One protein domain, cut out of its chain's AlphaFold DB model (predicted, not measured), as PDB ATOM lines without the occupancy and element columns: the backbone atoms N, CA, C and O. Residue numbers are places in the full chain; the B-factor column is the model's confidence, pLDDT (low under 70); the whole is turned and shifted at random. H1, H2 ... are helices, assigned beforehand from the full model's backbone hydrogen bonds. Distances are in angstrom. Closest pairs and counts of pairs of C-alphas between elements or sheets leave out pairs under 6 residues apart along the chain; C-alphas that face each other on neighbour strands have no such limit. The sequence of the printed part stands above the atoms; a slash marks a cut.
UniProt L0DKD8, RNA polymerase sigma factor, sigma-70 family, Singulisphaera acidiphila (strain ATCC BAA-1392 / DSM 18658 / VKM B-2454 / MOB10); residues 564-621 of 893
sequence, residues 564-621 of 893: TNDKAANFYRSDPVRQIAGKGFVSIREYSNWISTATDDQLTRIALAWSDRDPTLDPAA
ATOM      1  N   THR A 564     321.276 312.498 211.345       44.09
ATOM      2  CA  THR A 564     320.393 311.537 212.040       44.09
ATOM      3  C   THR A 564     321.079 310.775 213.181       44.09
ATOM      4  O   THR A 564     320.406 310.251 214.066       44.09
ATOM      5  N   ASN A 565     322.414 310.743 213.215       50.47
ATOM      6  CA  ASN A 565     323.188 310.132 214.294       50.47
ATOM      7  C   ASN A 565     323.075 310.909 215.625       50.47
ATOM      8  O   ASN A 565     323.405 312.094 215.693       50.47
ATOM      9  N   ASP A 566     322.791 310.204 216.727       49.41
ATOM     10  CA  ASP A 566     322.702 310.725 218.113       49.41
ATOM     11  C   ASP A 566     323.899 311.595 218.551       49.41
ATOM     12  O   ASP A 566     323.793 312.503 219.387       49.41
ATOM     13  N   LYS A 567     325.069 311.340 217.949       51.84
ATOM     14  CA  LYS A 567     326.276 312.156 218.107       51.84
ATOM     15  C   LYS A 567     326.008 313.616 217.725       51.84
ATOM     16  O   LYS A 567     326.359 314.503 218.507       51.84
ATOM     17  N   ALA A 568     325.408 313.880 216.563       56.66
ATOM     18  CA  ALA A 568     325.095 315.224 216.074       56.66
ATOM     19  C   ALA A 568     324.134 315.947 217.031       56.66
ATOM     20  O   ALA A 568     324.442 317.046 217.499       56.66
ATOM     21  N   ALA A 569     323.053 315.264 217.426       59.88
ATOM     22  CA  ALA A 569     322.036 315.760 218.355       59.88
ATOM     23  C   ALA A 569     322.586 316.183 219.734       59.88
ATOM     24  O   ALA A 569     321.955 316.984 220.419       59.88
ATOM     25  N   ASN A 570     323.768 315.699 220.135       72.50
ATOM     26  CA  ASN A 570     324.404 316.006 221.421       72.50
ATOM     27  C   ASN A 570     325.720 316.806 221.313       72.50
ATOM     28  O   ASN A 570     326.424 316.949 222.312       72.50
ATOM     29  N   PHE A 571     326.080 317.355 220.142       80.56
ATOM     30  CA  PHE A 571     327.357 318.075 219.963       80.56
ATOM     31  C   PHE A 571     327.580 319.208 220.977       80.56
ATOM     32  O   PHE A 571     328.686 319.354 221.498       80.56
ATOM     33  N   TYR A 572     326.524 319.953 221.316       84.06
ATOM     34  CA  TYR A 572     326.566 321.065 222.273       84.06
ATOM     35  C   TYR A 572     326.988 320.667 223.701       84.06
ATOM     36  O   TYR A 572     327.323 321.530 224.508       84.06
ATOM     37  N   ARG A 573     326.990 319.363 224.015       86.31
ATOM     38  CA  ARG A 573     327.438 318.797 225.299       86.31
ATOM     39  C   ARG A 573     328.898 318.329 225.285       86.31
ATOM     40  O   ARG A 573     329.383 317.858 226.307       86.31
ATOM     41  N   SER A 574     329.584 318.401 224.143       86.56
ATOM     42  CA  SER A 574     330.946 317.875 223.983       86.56
ATOM     43  C   SER A 574     332.016 318.768 224.624       86.56
ATOM     44  O   SER A 574     331.867 319.991 224.692       86.56
ATOM     45  N   ASP A 575     333.126 318.167 225.062       88.12
ATOM     46  CA  ASP A 575     334.216 318.906 225.707       88.12
ATOM     47  C   ASP A 575     334.839 320.018 224.840       88.12
ATOM     48  O   ASP A 575     335.092 321.085 225.397       88.12
ATOM     49  N   PRO A 576     335.014 319.882 223.506       89.38
ATOM     50  CA  PRO A 576     335.444 321.001 222.667       89.38
ATOM     51  C   PRO A 576     334.493 322.202 222.743       89.38
ATOM     52  O   PRO A 576     334.945 323.328 222.939       89.38
ATOM     53  N   VAL A 577     333.172 321.977 222.679       88.44
ATOM     54  CA  VAL A 577     332.175 323.052 222.836       88.44
ATOM     55  C   VAL A 577     332.296 323.699 224.214       88.44
ATOM     56  O   VAL A 577     332.371 324.924 224.314       88.44
ATOM     57  N   ARG A 578     332.396 322.887 225.273       89.19
ATOM     58  CA  ARG A 578     332.570 323.359 226.653       89.19
ATOM     59  C   ARG A 578     333.844 324.192 226.840       89.19
ATOM     60  O   ARG A 578     333.818 325.182 227.566       89.19
ATOM     61  N   GLN A 579     334.945 323.813 226.190       90.62
ATOM     62  CA  GLN A 579     336.218 324.540 226.230       90.62
ATOM     63  C   GLN A 579     336.168 325.861 225.446       90.62
ATOM     64  O   GLN A 579     336.766 326.844 225.875       90.62
ATOM     65  N   ILE A 580     335.450 325.917 224.318       90.25
ATOM     66  CA  ILE A 580     335.321 327.136 223.494       90.25
ATOM     67  C   ILE A 580     334.331 328.141 224.115       90.25
ATOM     68  O   ILE A 580     334.549 329.353 224.049       90.25
ATOM     69  N   ALA A 581     333.261 327.649 224.740       84.69
ATOM     70  CA  ALA A 581     332.245 328.471 225.399       84.69
ATOM     71  C   ALA A 581     332.569 328.832 226.861       84.69
ATOM     72  O   ALA A 581     331.862 329.640 227.458       84.69
ATOM     73  N   GLY A 582     333.574 328.193 227.472       85.75
ATOM     74  CA  GLY A 582     333.898 328.318 228.901       85.75
ATOM     75  C   GLY A 582     332.885 327.660 229.855       85.75
ATOM     76  O   GLY A 582     333.148 327.549 231.052       85.75
ATOM     77  N   LYS A 583     331.742 327.186 229.343       82.00
ATOM     78  CA  LYS A 583     330.666 326.524 230.093       82.00
ATOM     79  C   LYS A 583     330.082 325.348 229.314       82.00
ATOM     80  O   LYS A 583     330.127 325.321 228.089       82.00
ATOM     81  N   GLY A 584     329.546 324.365 230.038       81.12
ATOM     82  CA  GLY A 584     328.735 323.298 229.444       81.12
ATOM     83  C   GLY A 584     327.282 323.745 229.283       81.12
ATOM     84  O   GLY A 584     326.835 324.623 230.015       81.12
ATOM     85  N   PHE A 585     326.557 323.113 228.361       81.19
ATOM     86  CA  PHE A 585     325.158 323.420 228.054       81.19
ATOM     87  C   PHE A 585     324.260 322.223 228.377       81.19
ATOM     88  O   PHE A 585     324.516 321.107 227.914       81.19
ATOM     89  N   VAL A 586     323.182 322.433 229.134       76.88
ATOM     90  CA  VAL A 586     322.249 321.347 229.488       76.88
ATOM     91  C   VAL A 586     321.239 321.062 228.376       76.88
ATOM     92  O   VAL A 586     320.769 319.928 228.254       76.88
ATOM     93  N   SER A 587     320.947 322.047 227.518       75.69
ATOM     94  CA  SER A 587     319.983 321.928 226.415       75.69
ATOM     95  C   SER A 587     320.443 322.613 225.125       75.69
ATOM     96  O   SER A 587     321.192 323.590 225.155       75.69
ATOM     97  N   ILE A 588     319.917 322.154 223.984       71.75
ATOM     98  CA  ILE A 588     320.160 322.781 222.675       71.75
ATOM     99  C   ILE A 588     319.695 324.247 222.638       71.75
ATOM    100  O   ILE A 588     320.346 325.075 222.012       71.75
ATOM    101  N   ARG A 589     318.619 324.602 223.358       68.62
ATOM    102  CA  ARG A 589     318.100 325.981 223.432       68.62
ATOM    103  C   ARG A 589     319.093 326.927 224.109       68.62
ATOM    104  O   ARG A 589     319.300 328.037 223.635       68.62
ATOM    105  N   GLU A 590     319.736 326.476 225.184       73.25
ATOM    106  CA  GLU A 590     320.777 327.239 225.883       73.25
ATOM    107  C   GLU A 590     321.999 327.488 224.979       73.25
ATOM    108  O   GLU A 590     322.523 328.601 224.922       73.25
ATOM    109  N   TYR A 591     322.402 326.466 224.221       76.00
ATOM    110  CA  TYR A 591     323.491 326.546 223.249       76.00
ATOM    111  C   TYR A 591     323.170 327.474 222.069       76.00
ATOM    112  O   TYR A 591     323.998 328.310 221.716       76.00
ATOM    113  N   SER A 592     321.965 327.391 221.494       66.94
ATOM    114  CA  SER A 592     321.518 328.295 220.425       66.94
ATOM    115  C   SER A 592     321.464 329.754 220.887       66.94
ATOM    116  O   SER A 592     321.900 330.642 220.155       66.94
ATOM    117  N   ASN A 593     321.003 330.005 222.120       67.06
ATOM    118  CA  ASN A 593     321.036 331.340 222.717       67.06
ATOM    119  C   ASN A 593     322.480 331.868 222.806       67.06
ATOM    120  O   ASN A 593     322.737 332.992 222.381       67.06
ATOM    121  N   TRP A 594     323.431 331.057 223.289       79.31
ATOM    122  CA  TRP A 594     324.849 331.440 223.348       79.31
ATOM    123  C   TRP A 594     325.480 331.645 221.963       79.31
ATOM    124  O   TRP A 594     326.213 332.612 221.775       79.31
ATOM    125  N   ILE A 595     325.163 330.804 220.969       71.81
ATOM    126  CA  ILE A 595     325.633 330.989 219.584       71.81
ATOM    127  C   ILE A 595     325.236 332.365 219.040       71.81
ATOM    128  O   ILE A 595     326.030 332.990 218.341       71.81
ATOM    129  N   SER A 596     324.044 332.868 219.380       63.22
ATOM    130  CA  SER A 596     323.562 334.165 218.885       63.22
ATOM    131  C   SER A 596     324.412 335.367 219.338       63.22
ATOM    132  O   SER A 596     324.370 336.417 218.681       63.22
ATOM    133  N   THR A 597     325.195 335.193 220.412       64.31
ATOM    134  CA  THR A 597     326.098 336.182 221.026       64.31
ATOM    135  C   THR A 597     327.579 335.773 221.000       64.31
ATOM    136  O   THR A 597     328.413 336.501 221.535       64.31
ATOM    137  N   ALA A 598     327.933 334.625 220.412       71.06
ATOM    138  CA  ALA A 598     329.310 334.135 220.367       71.06
ATOM    139  C   ALA A 598     330.184 334.941 219.388       71.06
ATOM    140  O   ALA A 598     329.712 335.433 218.363       71.06
ATOM    141  N   THR A 599     331.478 335.057 219.693       75.81
ATOM    142  CA  THR A 599     332.451 335.757 218.831       75.81
ATOM    143  C   THR A 599     332.793 334.963 217.564       75.81
ATOM    144  O   THR A 599     332.702 333.735 217.559       75.81
ATOM    145  N   ASP A 600     333.271 335.636 216.508       71.56
ATOM    146  CA  ASP A 600     333.696 334.973 215.261       71.56
ATOM    147  C   ASP A 600     334.766 333.884 215.485       71.56
ATOM    148  O   ASP A 600     334.738 332.856 214.807       71.56
ATOM    149  N   ASP A 601     335.695 334.059 216.440       80.06
ATOM    150  CA  ASP A 601     336.675 333.016 216.791       80.06
ATOM    151  C   ASP A 601     335.996 331.802 217.429       80.06
ATOM    152  O   ASP A 601     336.266 330.666 217.037       80.06
ATOM    153  N   GLN A 602     335.069 332.025 218.366       84.69
ATOM    154  CA  GLN A 602     334.304 330.941 218.978       84.69
ATOM    155  C   GLN A 602     333.465 330.209 217.929       84.69
ATOM    156  O   GLN A 602     333.544 328.987 217.862       84.69
ATOM    157  N   LEU A 603     332.743 330.918 217.059       79.06
ATOM    158  CA  LEU A 603     331.972 330.317 215.965       79.06
ATOM    159  C   LEU A 603     332.873 329.539 214.988       79.06
ATOM    160  O   LEU A 603     332.553 328.404 214.631       79.06
ATOM    161  N   THR A 604     334.041 330.087 214.633       79.25
ATOM    162  CA  THR A 604     335.045 329.410 213.792       79.25
ATOM    163  C   THR A 604     335.568 328.133 214.451       79.25
ATOM    164  O   THR A 604     335.664 327.089 213.806       79.25
ATOM    165  N   ARG A 605     335.911 328.184 215.743       85.44
ATOM    166  CA  ARG A 605     336.424 327.031 216.498       85.44
ATOM    167  C   ARG A 605     335.343 325.988 216.754       85.44
ATOM    168  O   ARG A 605     335.660 324.807 216.757       85.44
ATOM    169  N   ILE A 606     334.088 326.402 216.914       84.25
ATOM    170  CA  ILE A 606     332.916 325.520 216.981       84.25
ATOM    171  C   ILE A 606     332.720 324.793 215.643       84.25
ATOM    172  O   ILE A 606     332.515 323.582 215.644       84.25
ATOM    173  N   ALA A 607     332.841 325.495 214.510       79.00
ATOM    174  CA  ALA A 607     332.759 324.892 213.179       79.00
ATOM    175  C   ALA A 607     333.926 323.923 212.903       79.00
ATOM    176  O   ALA A 607     333.704 322.820 212.411       79.00
ATOM    177  N   LEU A 608     335.154 324.283 213.295       80.56
ATOM    178  CA  LEU A 608     336.309 323.380 213.237       80.56
ATOM    179  C   LEU A 608     336.101 322.146 214.123       80.56
ATOM    180  O   LEU A 608     336.174 321.033 213.622       80.56
ATOM    181  N   ALA A 609     335.734 322.325 215.395       82.19
ATOM    182  CA  ALA A 609     335.473 321.229 216.331       82.19
ATOM    183  C   ALA A 609     334.300 320.324 215.912       82.19
ATOM    184  O   ALA A 609     334.252 319.167 216.325       82.19
ATOM    185  N   TRP A 610     333.362 320.821 215.099       76.94
ATOM    186  CA  TRP A 610     332.360 319.995 214.427       76.94
ATOM    187  C   TRP A 610     333.006 319.136 213.330       76.94
ATOM    188  O   TRP A 610     332.885 317.913 213.371       76.94
ATOM    189  N   SER A 611     333.745 319.750 212.399       71.62
ATOM    190  CA  SER A 611     334.424 319.049 211.295       71.62
ATOM    191  C   SER A 611     335.585 318.138 211.738       71.62
ATOM    192  O   SER A 611     335.949 317.226 211.006       71.62
ATOM    193  N   ASP A 612     336.165 318.355 212.923       71.62
ATOM    194  CA  ASP A 612     337.184 317.496 213.550       71.62
ATOM    195  C   ASP A 612     336.591 316.269 214.265       71.62
ATOM    196  O   ASP A 612     337.303 315.303 214.538       71.62
ATOM    197  N   ARG A 613     335.295 316.300 214.606       64.44
ATOM    198  CA  ARG A 613     334.656 315.270 215.441       64.44
ATOM    199  C   ARG A 613     334.366 313.968 214.701       64.44
ATOM    200  O   ARG A 613     334.152 312.947 215.354       64.44
ATOM    201  N   ASP A 614     334.356 314.007 213.374       56.59
ATOM    202  CA  ASP A 614     334.176 312.828 212.539       56.59
ATOM    203  C   ASP A 614     335.411 312.617 211.639       56.59
ATOM    204  O   ASP A 614     335.479 313.148 210.527       56.59
ATOM    205  N   PRO A 615     336.440 311.890 212.129       43.19
ATOM    206  CA  PRO A 615     337.707 311.704 211.414       43.19
ATOM    207  C   PRO A 615     337.545 310.893 210.122       43.19
ATOM    208  O   PRO A 615     338.439 310.897 209.274       43.19
ATOM    209  N   THR A 616     336.400 310.229 209.961       47.47
ATOM    210  CA  THR A 616     335.931 309.640 208.713       47.47
ATOM    211  C   THR A 616     334.462 310.004 208.524       47.47
ATOM    212  O   THR A 616     333.601 309.135 208.648       47.47
ATOM    213  N   LEU A 617     334.190 311.270 208.174       55.28
ATOM    214  CA  LEU A 617     332.968 311.611 207.438       55.28
ATOM    215  C   LEU A 617     332.879 310.667 206.235       55.28
ATOM    216  O   LEU A 617     333.608 310.826 205.253       55.28
ATOM    217  N   ASP A 618     332.046 309.638 206.375       53.41
ATOM    218  CA  ASP A 618     331.900 308.566 205.401       53.41
ATOM    219  C   ASP A 618     331.490 309.189 204.056       53.41
ATOM    220  O   ASP A 618     330.505 309.933 204.021       53.41
ATOM    221  N   PRO A 619     332.194 308.916 202.943       54.47
ATOM    222  CA  PRO A 619     331.767 309.357 201.619       54.47
ATOM    223  C   PRO A 619     330.318 308.981 201.257       54.47
ATOM    224  O   PRO A 619     329.746 309.630 200.386       54.47
ATOM    225  N   ALA A 620     329.707 307.986 201.916       55.69
ATOM    226  CA  ALA A 620     328.279 307.676 201.799       55.69
ATOM    227  C   ALA A 620     327.355 308.584 202.651       55.69
ATOM    228  O   ALA A 620     326.192 308.782 202.295       55.69
ATOM    229  N   ALA A 621     327.854 309.161 203.750       59.75
ATOM    230  CA  ALA A 621     327.135 310.106 204.617       59.75
ATOM    231  C   ALA A 621     327.271 311.580 204.175       59.75
ATOM    232  O   ALA A 621     326.538 312.446 204.661       59.75
TER     233      ALA A 621
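AT A GLANCE: This is residues 564 to 621 of the 893 residues of the protein "RNA polymerase sigma factor, sigma-70 family" of Singulisphaera acidiphila (strain ATCC BAA-1392 / DSM 18658 / VKM B-2454 / MOB10) (UniProt L0DKD8). Two helices, H2 and the longer H4, lie side by side and run opposite ways, while H3 sits at a steep angle with its last residue near the beginning of H4. H1, a short helix near the first printed residue, is set off from the other three helices, and after H4 the last residues, 615 to 621, stick out as a free tail. The printed part has 58 residues with four named helices, in the order H1, H2, H3, H4, and no named strand; the class is all helix. The whole is compact, with a radius of gyration of the C-alphas of 11.8 A, yet elongated in outline, spanning 34 by 22 by 18 A.

IN THESE COORDINATES: From Thr 564 the printed part soon enters H1, residues 566 to 569, which begins at C-alpha 566 at (322.702, 310.725, 218.113) and is 5.1 A long from first to last C-alpha. H2 follows at residues 575 to 581, 9.8 A long, with C-alpha 575 at (334.216, 318.906, 225.707). H3 holds residues 588 to 595 and is 10.3 A long. H4, the longest helix, holds residues 600 to 611; it is 16.4 A long and ends at C-alpha 611 at (334.424, 319.049, 211.295).

HOW THE PARTS SIT: H2 and H4 touch, with 8 pairs of C-alphas within 8 A; their closest C-alphas are those of Ile 580 and Gln 602, 6.0 A apart. They run opposite ways at a shallow tilt of 14 degrees, with their centres 9.9 A apart. H3 and H4 are close but not clearly touching, and their closest C-alphas, those of Ile 595 and Leu 603, are 7.3 A apart. These two run opposite ways at a steep tilt of 45 degrees. H2 and H3 are only just apart, at 8.2 A between their closest C-alphas. H1 touches no helix: it is apart from H2 and H4, and only just apart from H3, at 8.5 A. In H2, H3 and H4 every O i to N i+4 pair is within hydrogen-bond range; H1, with 4 residues, is too short for such a pair, and its one O i to N i+3 pair is within range.

THE WHOLE: The two C-alphas farthest apart are those of Gly 582 and Ala 620, at 34.5 A, while the first and last printed C-alphas, Thr 564 and Ala 621, are 10.1 A apart. The printed part has no cut. The links from H1 to H2 and from H3 to H4 are tight, the link from H2 to H3 is short, and no link is long. Residues 615 to 621 stand free. The mean pLDDT of the printed part is 72.3; 20 residues are under 70, among them residues 564 to 569 and 613 to 621.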